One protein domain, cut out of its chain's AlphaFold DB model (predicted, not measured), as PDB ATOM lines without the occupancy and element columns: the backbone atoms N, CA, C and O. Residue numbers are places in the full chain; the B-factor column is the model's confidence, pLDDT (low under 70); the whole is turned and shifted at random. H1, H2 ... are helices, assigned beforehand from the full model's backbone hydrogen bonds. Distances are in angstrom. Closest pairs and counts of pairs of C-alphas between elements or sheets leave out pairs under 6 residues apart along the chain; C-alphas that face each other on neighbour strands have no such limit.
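AT A GLANCE: This is residues 70 to 134 of the 232 residues of the protein "CCHC-type domain-containing protein" of Arachis hypogaea (UniProt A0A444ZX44). H1, the longest helix, runs along the long axis; from its last residue the wide loop of residues 88 to 102 folds back to H2, which is set crosswise at residues 84 to 87 of H1, and to the short H3, near H1, while H4 touches no helix and sticks out past the first residue of H1, at the end of the long axis opposite to that loop. The printed part has 65 residues with four named helices, H1 to H4, and no named strand; its class is all helix. It is compact, with a radius of gyration of the C-alphas of 12.3 A, yet elongated, spanning 40 by 23 by 15 A.

IN THESE COORDINATES: H1, residues 75 to 87, begins at C-alpha (66.560, -29.567, 36.150) and is 18.5 A long. H2, residues 103 to 111, is 12.5 A long. H3 is residues 116 to 119. H4, residues 126 to 132, ends at C-alpha (52.505, -38.880, 38.523).

HOW THE PARTS SIT: H1 touches H2 with residues 84 to 87 alone, about perpendicular at 84 degrees; the closest C-alphas, of Glu 84 and Cys 103, are 5.2 A apart. H2 and H3 only just touch, only at the corner, with 3 pairs of C-alphas within 8 A; the closest, of Ile 106 and Pro 116, are 5.8 A apart. H4 is apart from H1, H2 and H3. In H1, H2 and H4 every O i to N i+4 pair is within hydrogen-bond range; H3 is too short for one.

THE WHOLE: The C-alphas farthest apart, of Trp 91 and Gln 134, are 40.2 A apart. The printed part has no cut; the link from H1 to H2 is long. Residues 89 to 91 and 93 to 94 have pLDDT under 70.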
ATOM      1  N   ILE A  70      63.690 -25.799  44.277       80.12
ATOM      2  CA  ILE A  70      62.648 -24.778  44.486       80.12
ATOM      3  C   ILE A  70      62.015 -24.305  43.168       80.12
ATOM      4  O   ILE A  70      60.908 -23.764  43.174       80.12
ATOM      5  N   GLU A  71      62.683 -24.463  42.020       84.25
ATOM      6  CA  GLU A  71      62.143 -23.913  40.772       84.25
ATOM      7  C   GLU A  71      60.961 -24.726  40.225       84.25
ATOM      8  O   GLU A  71      60.708 -25.864  40.603       84.25
ATOM      9  N   LYS A  72      60.225 -24.127  39.283       84.62
ATOM     10  CA  LYS A  72      58.993 -24.693  38.710       84.62
ATOM     11  C   LYS A  72      59.235 -25.881  37.765       84.62
ATOM     12  O   LYS A  72      58.359 -26.731  37.588       84.62
ATOM     13  N   LEU A  73      60.391 -25.917  37.103       87.62
ATOM     14  CA  LEU A  73      60.727 -26.888  36.060       87.62
ATOM     15  C   LEU A  73      61.794 -27.857  36.550       87.62
ATOM     16  O   LEU A  73      62.734 -27.452  37.213       87.62
ATOM     17  N   ALA A  74      61.698 -29.131  36.170       85.38
ATOM     18  CA  ALA A  74      62.722 -30.094  36.560       85.38
ATOM     19  C   ALA A  74      64.089 -29.728  35.931       85.38
ATOM     20  O   ALA A  74      64.119 -29.315  34.763       85.38
ATOM     21  N   PRO A  75      65.226 -29.963  36.620       86.62
ATOM     22  CA  PRO A  75      66.560 -29.567  36.150       86.62
ATOM     23  C   PRO A  75      66.897 -30.038  34.728       86.62
ATOM     24  O   PRO A  75      67.487 -29.309  33.930       86.62
ATOM     25  N   VAL A  76      66.464 -31.250  34.365       87.75
ATOM     26  CA  VAL A  76      66.647 -31.804  33.013       87.75
ATOM     27  C   VAL A  76      65.892 -30.990  31.960       87.75
ATOM     28  O   VAL A  76      66.406 -30.784  30.860       87.75
ATOM     29  N   GLN A  77      64.683 -30.518  32.273       90.00
ATOM     30  CA  GLN A  77      63.884 -29.711  31.349       90.00
ATOM     31  C   GLN A  77      64.447 -28.298  31.219       90.00
ATOM     32  O   GLN A  77      64.445 -27.758  30.118       90.00
ATOM     33  N   ILE A  78      65.005 -27.739  32.296       89.06
ATOM     34  CA  ILE A  78      65.722 -26.459  32.250       89.06
ATOM     35  C   ILE A  78      66.967 -26.578  31.383       89.06
ATOM     36  O   ILE A  78      67.145 -25.784  30.472       89.06
ATOM     37  N   SER A  79      67.784 -27.614  31.581       90.44
ATOM     38  CA  SER A  79      68.967 -27.858  30.744       90.44
ATOM     39  C   SER A  79      68.612 -27.967  29.253       90.44
ATOM     40  O   SER A  79      69.298 -27.408  28.394       90.44
ATOM     41  N   ARG A  80      67.486 -28.620  28.933       89.88
ATOM     42  CA  ARG A  80      66.945 -28.666  27.566       89.88
ATOM     43  C   ARG A  80      66.483 -27.293  27.080       89.88
ATOM     44  O   ARG A  80      66.853 -26.905  25.979       89.88
ATOM     45  N   LEU A  81      65.730 -26.551  27.889       90.38
ATOM     46  CA  LEU A  81      65.258 -25.210  27.546       90.38
ATOM     47  C   LEU A  81      66.424 -24.236  27.314       90.38
ATOM     48  O   LEU A  81      66.397 -23.461  26.366       90.38
ATOM     49  N   GLU A  82      67.479 -24.310  28.124       90.06
ATOM     50  CA  GLU A  82      68.704 -23.523  27.951       90.06
ATOM     51  C   GLU A  82      69.426 -23.848  26.642       90.06
ATOM     52  O   GLU A  82      69.973 -22.960  25.985       90.06
ATOM     53  N   LYS A  83      69.403 -25.112  26.210       89.31
ATOM     54  CA  LYS A  83      69.930 -25.495  24.897       89.31
ATOM     55  C   LYS A  83      69.141 -24.828  23.767       89.31
ATOM     56  O   LYS A  83      69.759 -24.262  22.866       89.31
ATOM     57  N   GLU A  84      67.812 -24.832  23.850       87.38
ATOM     58  CA  GLU A  84      66.940 -24.158  22.877       87.38
ATOM     59  C   GLU A  84      67.153 -22.635  22.879       87.38
ATOM     60  O   GLU A  84      67.239 -22.021  21.815       87.38
ATOM     61  N   LYS A  85      67.343 -22.018  24.056       88.19
ATOM     62  CA  LYS A  85      67.697 -20.590  24.180       88.19
ATOM     63  C   LYS A  85      69.002 -20.256  23.457       88.19
ATOM     64  O   LYS A  85      69.074 -19.235  22.784       88.19
ATOM     65  N   ARG A  86      70.030 -21.109  23.555       86.38
ATOM     66  CA  ARG A  86      71.303 -20.911  22.828       86.38
ATOM     67  C   ARG A  86      71.137 -21.061  21.318       86.38
ATOM     68  O   ARG A  86      71.807 -20.367  20.557       86.38
ATOM     69  N   GLN A  87      70.252 -21.959  20.891       80.12
ATOM     70  CA  GLN A  87      69.946 -22.194  19.481       80.12
ATOM     71  C   GLN A  87      69.018 -21.134  18.877       80.12
ATOM     72  O   GLN A  87      68.969 -21.030  17.659       80.12
ATOM     73  N   ALA A  88      68.366 -20.288  19.684       71.19
ATOM     74  CA  ALA A  88      67.537 -19.168  19.218       71.19
ATOM     75  C   ALA A  88      68.271 -18.179  18.292       71.19
ATOM     76  O   ALA A  88      67.625 -17.462  17.528       71.19
ATOM     77  N   ASN A  89      69.608 -18.173  18.313       67.00
ATOM     78  CA  ASN A  89      70.431 -17.368  17.410       67.00
ATOM     79  C   ASN A  89      70.575 -17.966  15.996       67.00
ATOM     80  O   ASN A  89      71.038 -17.270  15.094       67.00
ATOM     81  N   TYR A  90      70.186 -19.227  15.787       68.06
ATOM     82  CA  TYR A  90      70.289 -19.932  14.509       68.06
ATOM     83  C   TYR A  90      68.888 -20.304  14.012       68.06
ATOM     84  O   TYR A  90      68.108 -20.963  14.696       68.06
ATOM     85  N   TRP A  91      68.542 -19.819  12.819       64.19
ATOM     86  CA  TRP A  91      67.184 -19.882  12.277       64.19
ATOM     87  C   TRP A  91      66.921 -21.223  11.575       64.19
ATOM     88  O   TRP A  91      66.999 -21.326  10.354       64.19
ATOM     89  N   GLU A  92      66.587 -22.255  12.350       70.81
ATOM     90  CA  GLU A  92      66.092 -23.532  11.824       70.81
ATOM     91  C   GLU A  92      64.666 -23.804  12.310       70.81
ATOM     92  O   GLU A  92      64.380 -23.801  13.508       70.81
ATOM     93  N   ALA A  93      63.748 -24.043  11.370       65.12
ATOM     94  CA  ALA A  93      62.370 -24.392  11.692       65.12
ATOM     95  C   ALA A  93      62.307 -25.828  12.232       65.12
ATOM     96  O   ALA A  93      62.623 -26.783  11.523       65.12
ATOM     97  N   GLN A  94      61.865 -25.978  13.481       69.88
ATOM     98  CA  GLN A  94      61.687 -27.275  14.128       69.88
ATOM     99  C   GLN A  94      60.264 -27.431  14.662       69.88
ATOM    100  O   GLN A  94      59.644 -26.479  15.136       69.88
ATOM    101  N   TRP A  95      59.740 -28.655  14.590       74.06
ATOM    102  CA  TRP A  95      58.429 -28.992  15.137       74.06
ATOM    103  C   TRP A  95      58.495 -29.138  16.657       74.06
ATOM    104  O   TRP A  95      59.377 -29.807  17.197       74.06
ATOM    105  N   GLN A  96      57.512 -28.568  17.356       70.19
ATOM    106  CA  GLN A  96      57.416 -28.657  18.811       70.19
ATOM    107  C   GLN A  96      56.893 -30.037  19.251       70.19
ATOM    108  O   GLN A  96      55.708 -30.217  19.514       70.19
ATOM    109  N   LEU A  97      57.784 -31.029  19.332       76.06
ATOM    110  CA  LEU A  97      57.436 -32.407  19.722       76.06
ATOM    111  C   LEU A  97      57.505 -32.655  21.238       76.06
ATOM    112  O   LEU A  97      56.915 -33.607  21.740       76.06
ATOM    113  N   THR A  98      58.241 -31.824  21.977       80.00
ATOM    114  CA  THR A  98      58.625 -32.106  23.370       80.00
ATOM    115  C   THR A  98      57.801 -31.357  24.415       80.00
ATOM    116  O   THR A  98      57.916 -31.670  25.595       80.00
ATOM    117  N   GLY A  99      56.977 -30.381  24.017       85.19
ATOM    118  CA  GLY A  99      56.237 -29.507  24.940       85.19
ATOM    119  C   GLY A  99      57.064 -28.358  25.544       85.19
ATOM    120  O   GLY A  99      56.538 -27.593  26.350       85.19
ATOM    121  N   LEU A 100      58.332 -28.209  25.147       89.56
ATOM    122  CA  LEU A 100      59.152 -27.016  25.398       89.56
ATOM    123  C   LEU A 100      59.019 -26.049  24.214       89.56
ATOM    124  O   LEU A 100      58.885 -26.530  23.088       89.56
ATOM    125  N   PRO A 101      59.024 -24.721  24.415       88.19
ATOM    126  CA  PRO A 101      59.093 -23.788  23.295       88.19
ATOM    127  C   PRO A 101      60.400 -24.019  22.522       88.19
ATOM    128  O   PRO A 101      61.461 -24.150  23.126       88.19
ATOM    129  N   TYR A 102      60.316 -24.094  21.196       87.00
ATOM    130  CA  TYR A 102      61.488 -24.224  20.323       87.00
ATOM    131  C   TYR A 102      62.138 -22.852  20.081       87.00
ATOM    132  O   TYR A 102      61.551 -21.814  20.408       87.00
ATOM    133  N   CYS A 103      63.332 -22.839  19.487       86.44
ATOM    134  CA  CYS A 103      64.176 -21.655  19.267       86.44
ATOM    135  C   CYS A 103      63.425 -20.367  18.832       86.44
ATOM    136  O   CYS A 103      63.611 -19.311  19.441       86.44
ATOM    137  N   HIS A 104      62.511 -20.435  17.853       85.88
ATOM    138  CA  HIS A 104      61.728 -19.273  17.403       85.88
ATOM    139  C   HIS A 104      60.690 -18.821  18.434       85.88
ATOM    140  O   HIS A 104      60.553 -17.626  18.693       85.88
ATOM    141  N   GLY A 105      59.967 -19.771  19.038       88.44
ATOM    142  CA  GLY A 105      59.000 -19.471  20.092       88.44
ATOM    143  C   GLY A 105      59.669 -18.736  21.251       88.44
ATOM    144  O   GLY A 105      59.156 -17.719  21.710       88.44
ATOM    145  N   ILE A 106      60.867 -19.179  21.644       89.75
ATOM    146  CA  ILE A 106      61.685 -18.515  22.663       89.75
ATOM    147  C   ILE A 106      62.041 -17.085  22.243       89.75
ATOM    148  O   ILE A 106      61.835 -16.168  23.034       89.75
ATOM    149  N   ALA A 107      62.513 -16.870  21.011       88.06
ATOM    150  CA  ALA A 107      62.867 -15.533  20.527       88.06
ATOM    151  C   ALA A 107      61.662 -14.571  20.528       88.06
ATOM    152  O   ALA A 107      61.794 -13.406  20.903       88.06
ATOM    153  N   VAL A 108      60.472 -15.051  20.150       89.69
ATOM    154  CA  VAL A 108      59.231 -14.257  20.191       89.69
ATOM    155  C   VAL A 108      58.836 -13.915  21.629       89.69
ATOM    156  O   VAL A 108      58.492 -12.767  21.906       89.69
ATOM    157  N   ILE A 109      58.914 -14.878  22.549       91.69
ATOM    158  CA  ILE A 109      58.613 -14.675  23.975       91.69
ATOM    159  C   ILE A 109      59.591 -13.664  24.594       91.69
ATOM    160  O   ILE A 109      59.174 -12.739  25.288       91.69
ATOM    161  N   GLN A 110      60.881 -13.778  24.277       90.19
ATOM    162  CA  GLN A 110      61.907 -12.843  24.738       90.19
ATOM    163  C   GLN A 110      61.686 -11.430  24.191       90.19
ATOM    164  O   GLN A 110      61.821 -10.467  24.939       90.19
ATOM    165  N   ARG A 111      61.269 -11.284  22.923       89.88
ATOM    166  CA  ARG A 111      60.876  -9.978  22.356       89.88
ATOM    167  C   ARG A 111      59.683  -9.347  23.077       89.88
ATOM    168  O   ARG A 111      59.564  -8.127  23.076       89.88
ATOM    169  N   LYS A 112      58.816 -10.157  23.691       93.81
ATOM    170  CA  LYS A 112      57.715  -9.696  24.549       93.81
ATOM    171  C   LYS A 112      58.147  -9.397  25.993       93.81
ATOM    172  O   LYS A 112      57.299  -9.038  26.800       93.81
ATOM    173  N   ASN A 113      59.438  -9.520  26.325       92.25
ATOM    174  CA  ASN A 113      59.973  -9.436  27.691       92.25
ATOM    175  C   ASN A 113      59.343 -10.449  28.660       92.25
ATOM    176  O   ASN A 113      59.238 -10.208  29.861       92.25
ATOM    177  N   GLU A 114      58.937 -11.605  28.141       94.06
ATOM    178  CA  GLU A 114      58.370 -12.681  28.936       94.06
ATOM    179  C   GLU A 114      59.376 -13.817  29.147       94.06
ATOM    180  O   GLU A 114      60.375 -13.962  28.438       94.06
ATOM    181  N   LYS A 115      59.108 -14.643  30.159       90.81
ATOM    182  CA  LYS A 115      59.940 -15.794  30.513       90.81
ATOM    183  C   LYS A 115      59.497 -17.034  29.725       90.81
ATOM    184  O   LYS A 115      58.334 -17.424  29.852       90.81
ATOM    185  N   PRO A 116      60.374 -17.694  28.942       90.25
ATOM    186  CA  PRO A 116      60.011 -18.898  28.187       90.25
ATOM    187  C   PRO A 116      59.585 -20.071  29.080       90.25
ATOM    188  O   PRO A 116      58.815 -20.923  28.645       90.25
ATOM    189  N   GLU A 117      59.999 -20.083  30.348       91.38
ATOM    190  CA  GLU A 117      59.579 -21.051  31.365       91.38
ATOM    191  C   GLU A 117      58.058 -21.040  31.593       91.38
ATOM    192  O   GLU A 117      57.475 -22.066  31.945       91.38
ATOM    193  N   ASN A 118      57.394 -19.901  31.357       91.00
ATOM    194  CA  ASN A 118      55.942 -19.771  31.500       91.00
ATOM    195  C   ASN A 118      55.163 -20.462  30.372       91.00
ATOM    196  O   ASN A 118      53.981 -20.747  30.538       91.00
ATOM    197  N   TYR A 119      55.828 -20.752  29.254       90.31
ATOM    198  CA  TYR A 119      55.244 -21.358  28.056       90.31
ATOM    199  C   TYR A 119      55.529 -22.858  27.951       90.31
ATOM    200  O   TYR A 119      55.214 -23.494  26.944       90.31
ATOM    201  N   VAL A 120      56.141 -23.436  28.985       91.44
ATOM    202  CA  VAL A 120      56.410 -24.867  29.049       91.44
ATOM    203  C   VAL A 120      55.125 -25.633  29.353       91.44
ATOM    204  O   VAL A 120      54.318 -25.242  30.198       91.44
ATOM    205  N   TYR A 121      54.944 -26.762  28.672       91.81
ATOM    206  CA  TYR A 121      53.794 -27.630  28.871       91.81
ATOM    207  C   TYR A 121      53.672 -28.103  30.328       91.81
ATOM    208  O   TYR A 121      54.630 -28.600  30.920       91.81
ATOM    209  N   HIS A 122      52.463 -28.014  30.890       88.81
ATOM    210  CA  HIS A 122      52.195 -28.283  32.309       88.81
ATOM    211  C   HIS A 122      52.594 -29.688  32.791       88.81
ATOM    212  O   HIS A 122      52.713 -29.884  33.990       88.81
ATOM    213  N   LYS A 123      52.797 -30.679  31.910       88.12
ATOM    214  CA  LYS A 123      53.281 -32.014  32.322       88.12
ATOM    215  C   LYS A 123      54.791 -32.077  32.577       88.12
ATOM    216  O   LYS A 123      55.271 -33.091  33.066       88.12
ATOM    217  N   LEU A 124      55.532 -31.026  32.229       88.56
ATOM    218  CA  LEU A 124      56.980 -30.929  32.431       88.56
ATOM    219  C   LEU A 124      57.361 -30.185  33.720       88.56
ATOM    220  O   LEU A 124      58.545 -30.110  34.052       88.56
ATOM    221  N   ILE A 125      56.377 -29.629  34.434       90.31
ATOM    222  CA  ILE A 125      56.591 -28.985  35.736       90.31
ATOM    223  C   ILE A 125      56.757 -30.045  36.828       90.31
ATOM    224  O   ILE A 125      56.198 -31.142  36.731       90.31
ATOM    225  N   ILE A 126      57.478 -29.694  37.890       89.75
ATOM    226  CA  ILE A 126      57.764 -30.620  38.997       89.75
ATOM    227  C   ILE A 126      56.481 -31.084  39.685       89.75
ATOM    228  O   ILE A 126      56.317 -32.278  39.901       89.75
ATOM    229  N   GLU A 127      55.499 -30.200  39.876       88.88
ATOM    230  CA  GLU A 127      54.204 -30.589  40.453       88.88
ATOM    231  C   GLU A 127      53.502 -31.709  39.668       88.88
ATOM    232  O   GLU A 127      52.813 -32.554  40.238       88.88
ATOM    233  N   ALA A 128      53.626 -31.719  38.335       89.75
ATOM    234  CA  ALA A 128      53.043 -32.779  37.522       89.75
ATOM    235  C   ALA A 128      53.820 -34.087  37.680       89.75
ATOM    236  O   ALA A 128      53.190 -35.140  37.773       89.75
ATOM    237  N   TYR A 129      55.150 -34.014  37.761       88.19
ATOM    238  CA  TYR A 129      55.994 -35.165  38.064       88.19
ATOM    239  C   TYR A 129      55.632 -35.773  39.426       88.19
ATOM    240  O   TYR A 129      55.332 -36.967  39.493       88.19
ATOM    241  N   ASP A 130      55.535 -34.956  40.475       87.94
ATOM    242  CA  ASP A 130      55.191 -35.412  41.824       87.94
ATOM    243  C   ASP A 130      53.814 -36.067  41.876       87.94
ATOM    244  O   ASP A 130      53.678 -37.144  42.453       87.94
ATOM    245  N   ARG A 131      52.812 -35.501  41.187       89.12
ATOM    246  CA  ARG A 131      51.495 -36.139  41.035       89.12
ATOM    247  C   ARG A 131      51.589 -37.496  40.336       89.12
ATOM    248  O   ARG A 131      50.973 -38.458  40.785       89.12
ATOM    249  N   THR A 132      52.359 -37.603  39.249       87.12
ATOM    250  CA  THR A 132      52.505 -38.880  38.523       87.12
ATOM    251  C   THR A 132      53.266 -39.935  39.320       87.12
ATOM    252  O   THR A 132      52.947 -41.119  39.230       87.12
ATOM    253  N   CYS A 133      54.242 -39.515  40.123       85.19
ATOM    254  CA  CYS A 133      55.085 -40.391  40.927       85.19
ATOM    255  C   CYS A 133      54.631 -40.479  42.392       85.19
ATOM    256  O   CYS A 133      55.367 -41.021  43.217       85.19
ATOM    257  N   GLN A 134      53.449 -39.963  42.736       85.56
ATOM    258  CA  GLN A 134      52.943 -39.941  44.110       85.56
ATOM    259  C   GLN A 134      52.798 -41.357  44.677       85.56
ATOM    260  O   GLN A 134      53.128 -41.612  45.835       85.56
TER     261      GLN A 134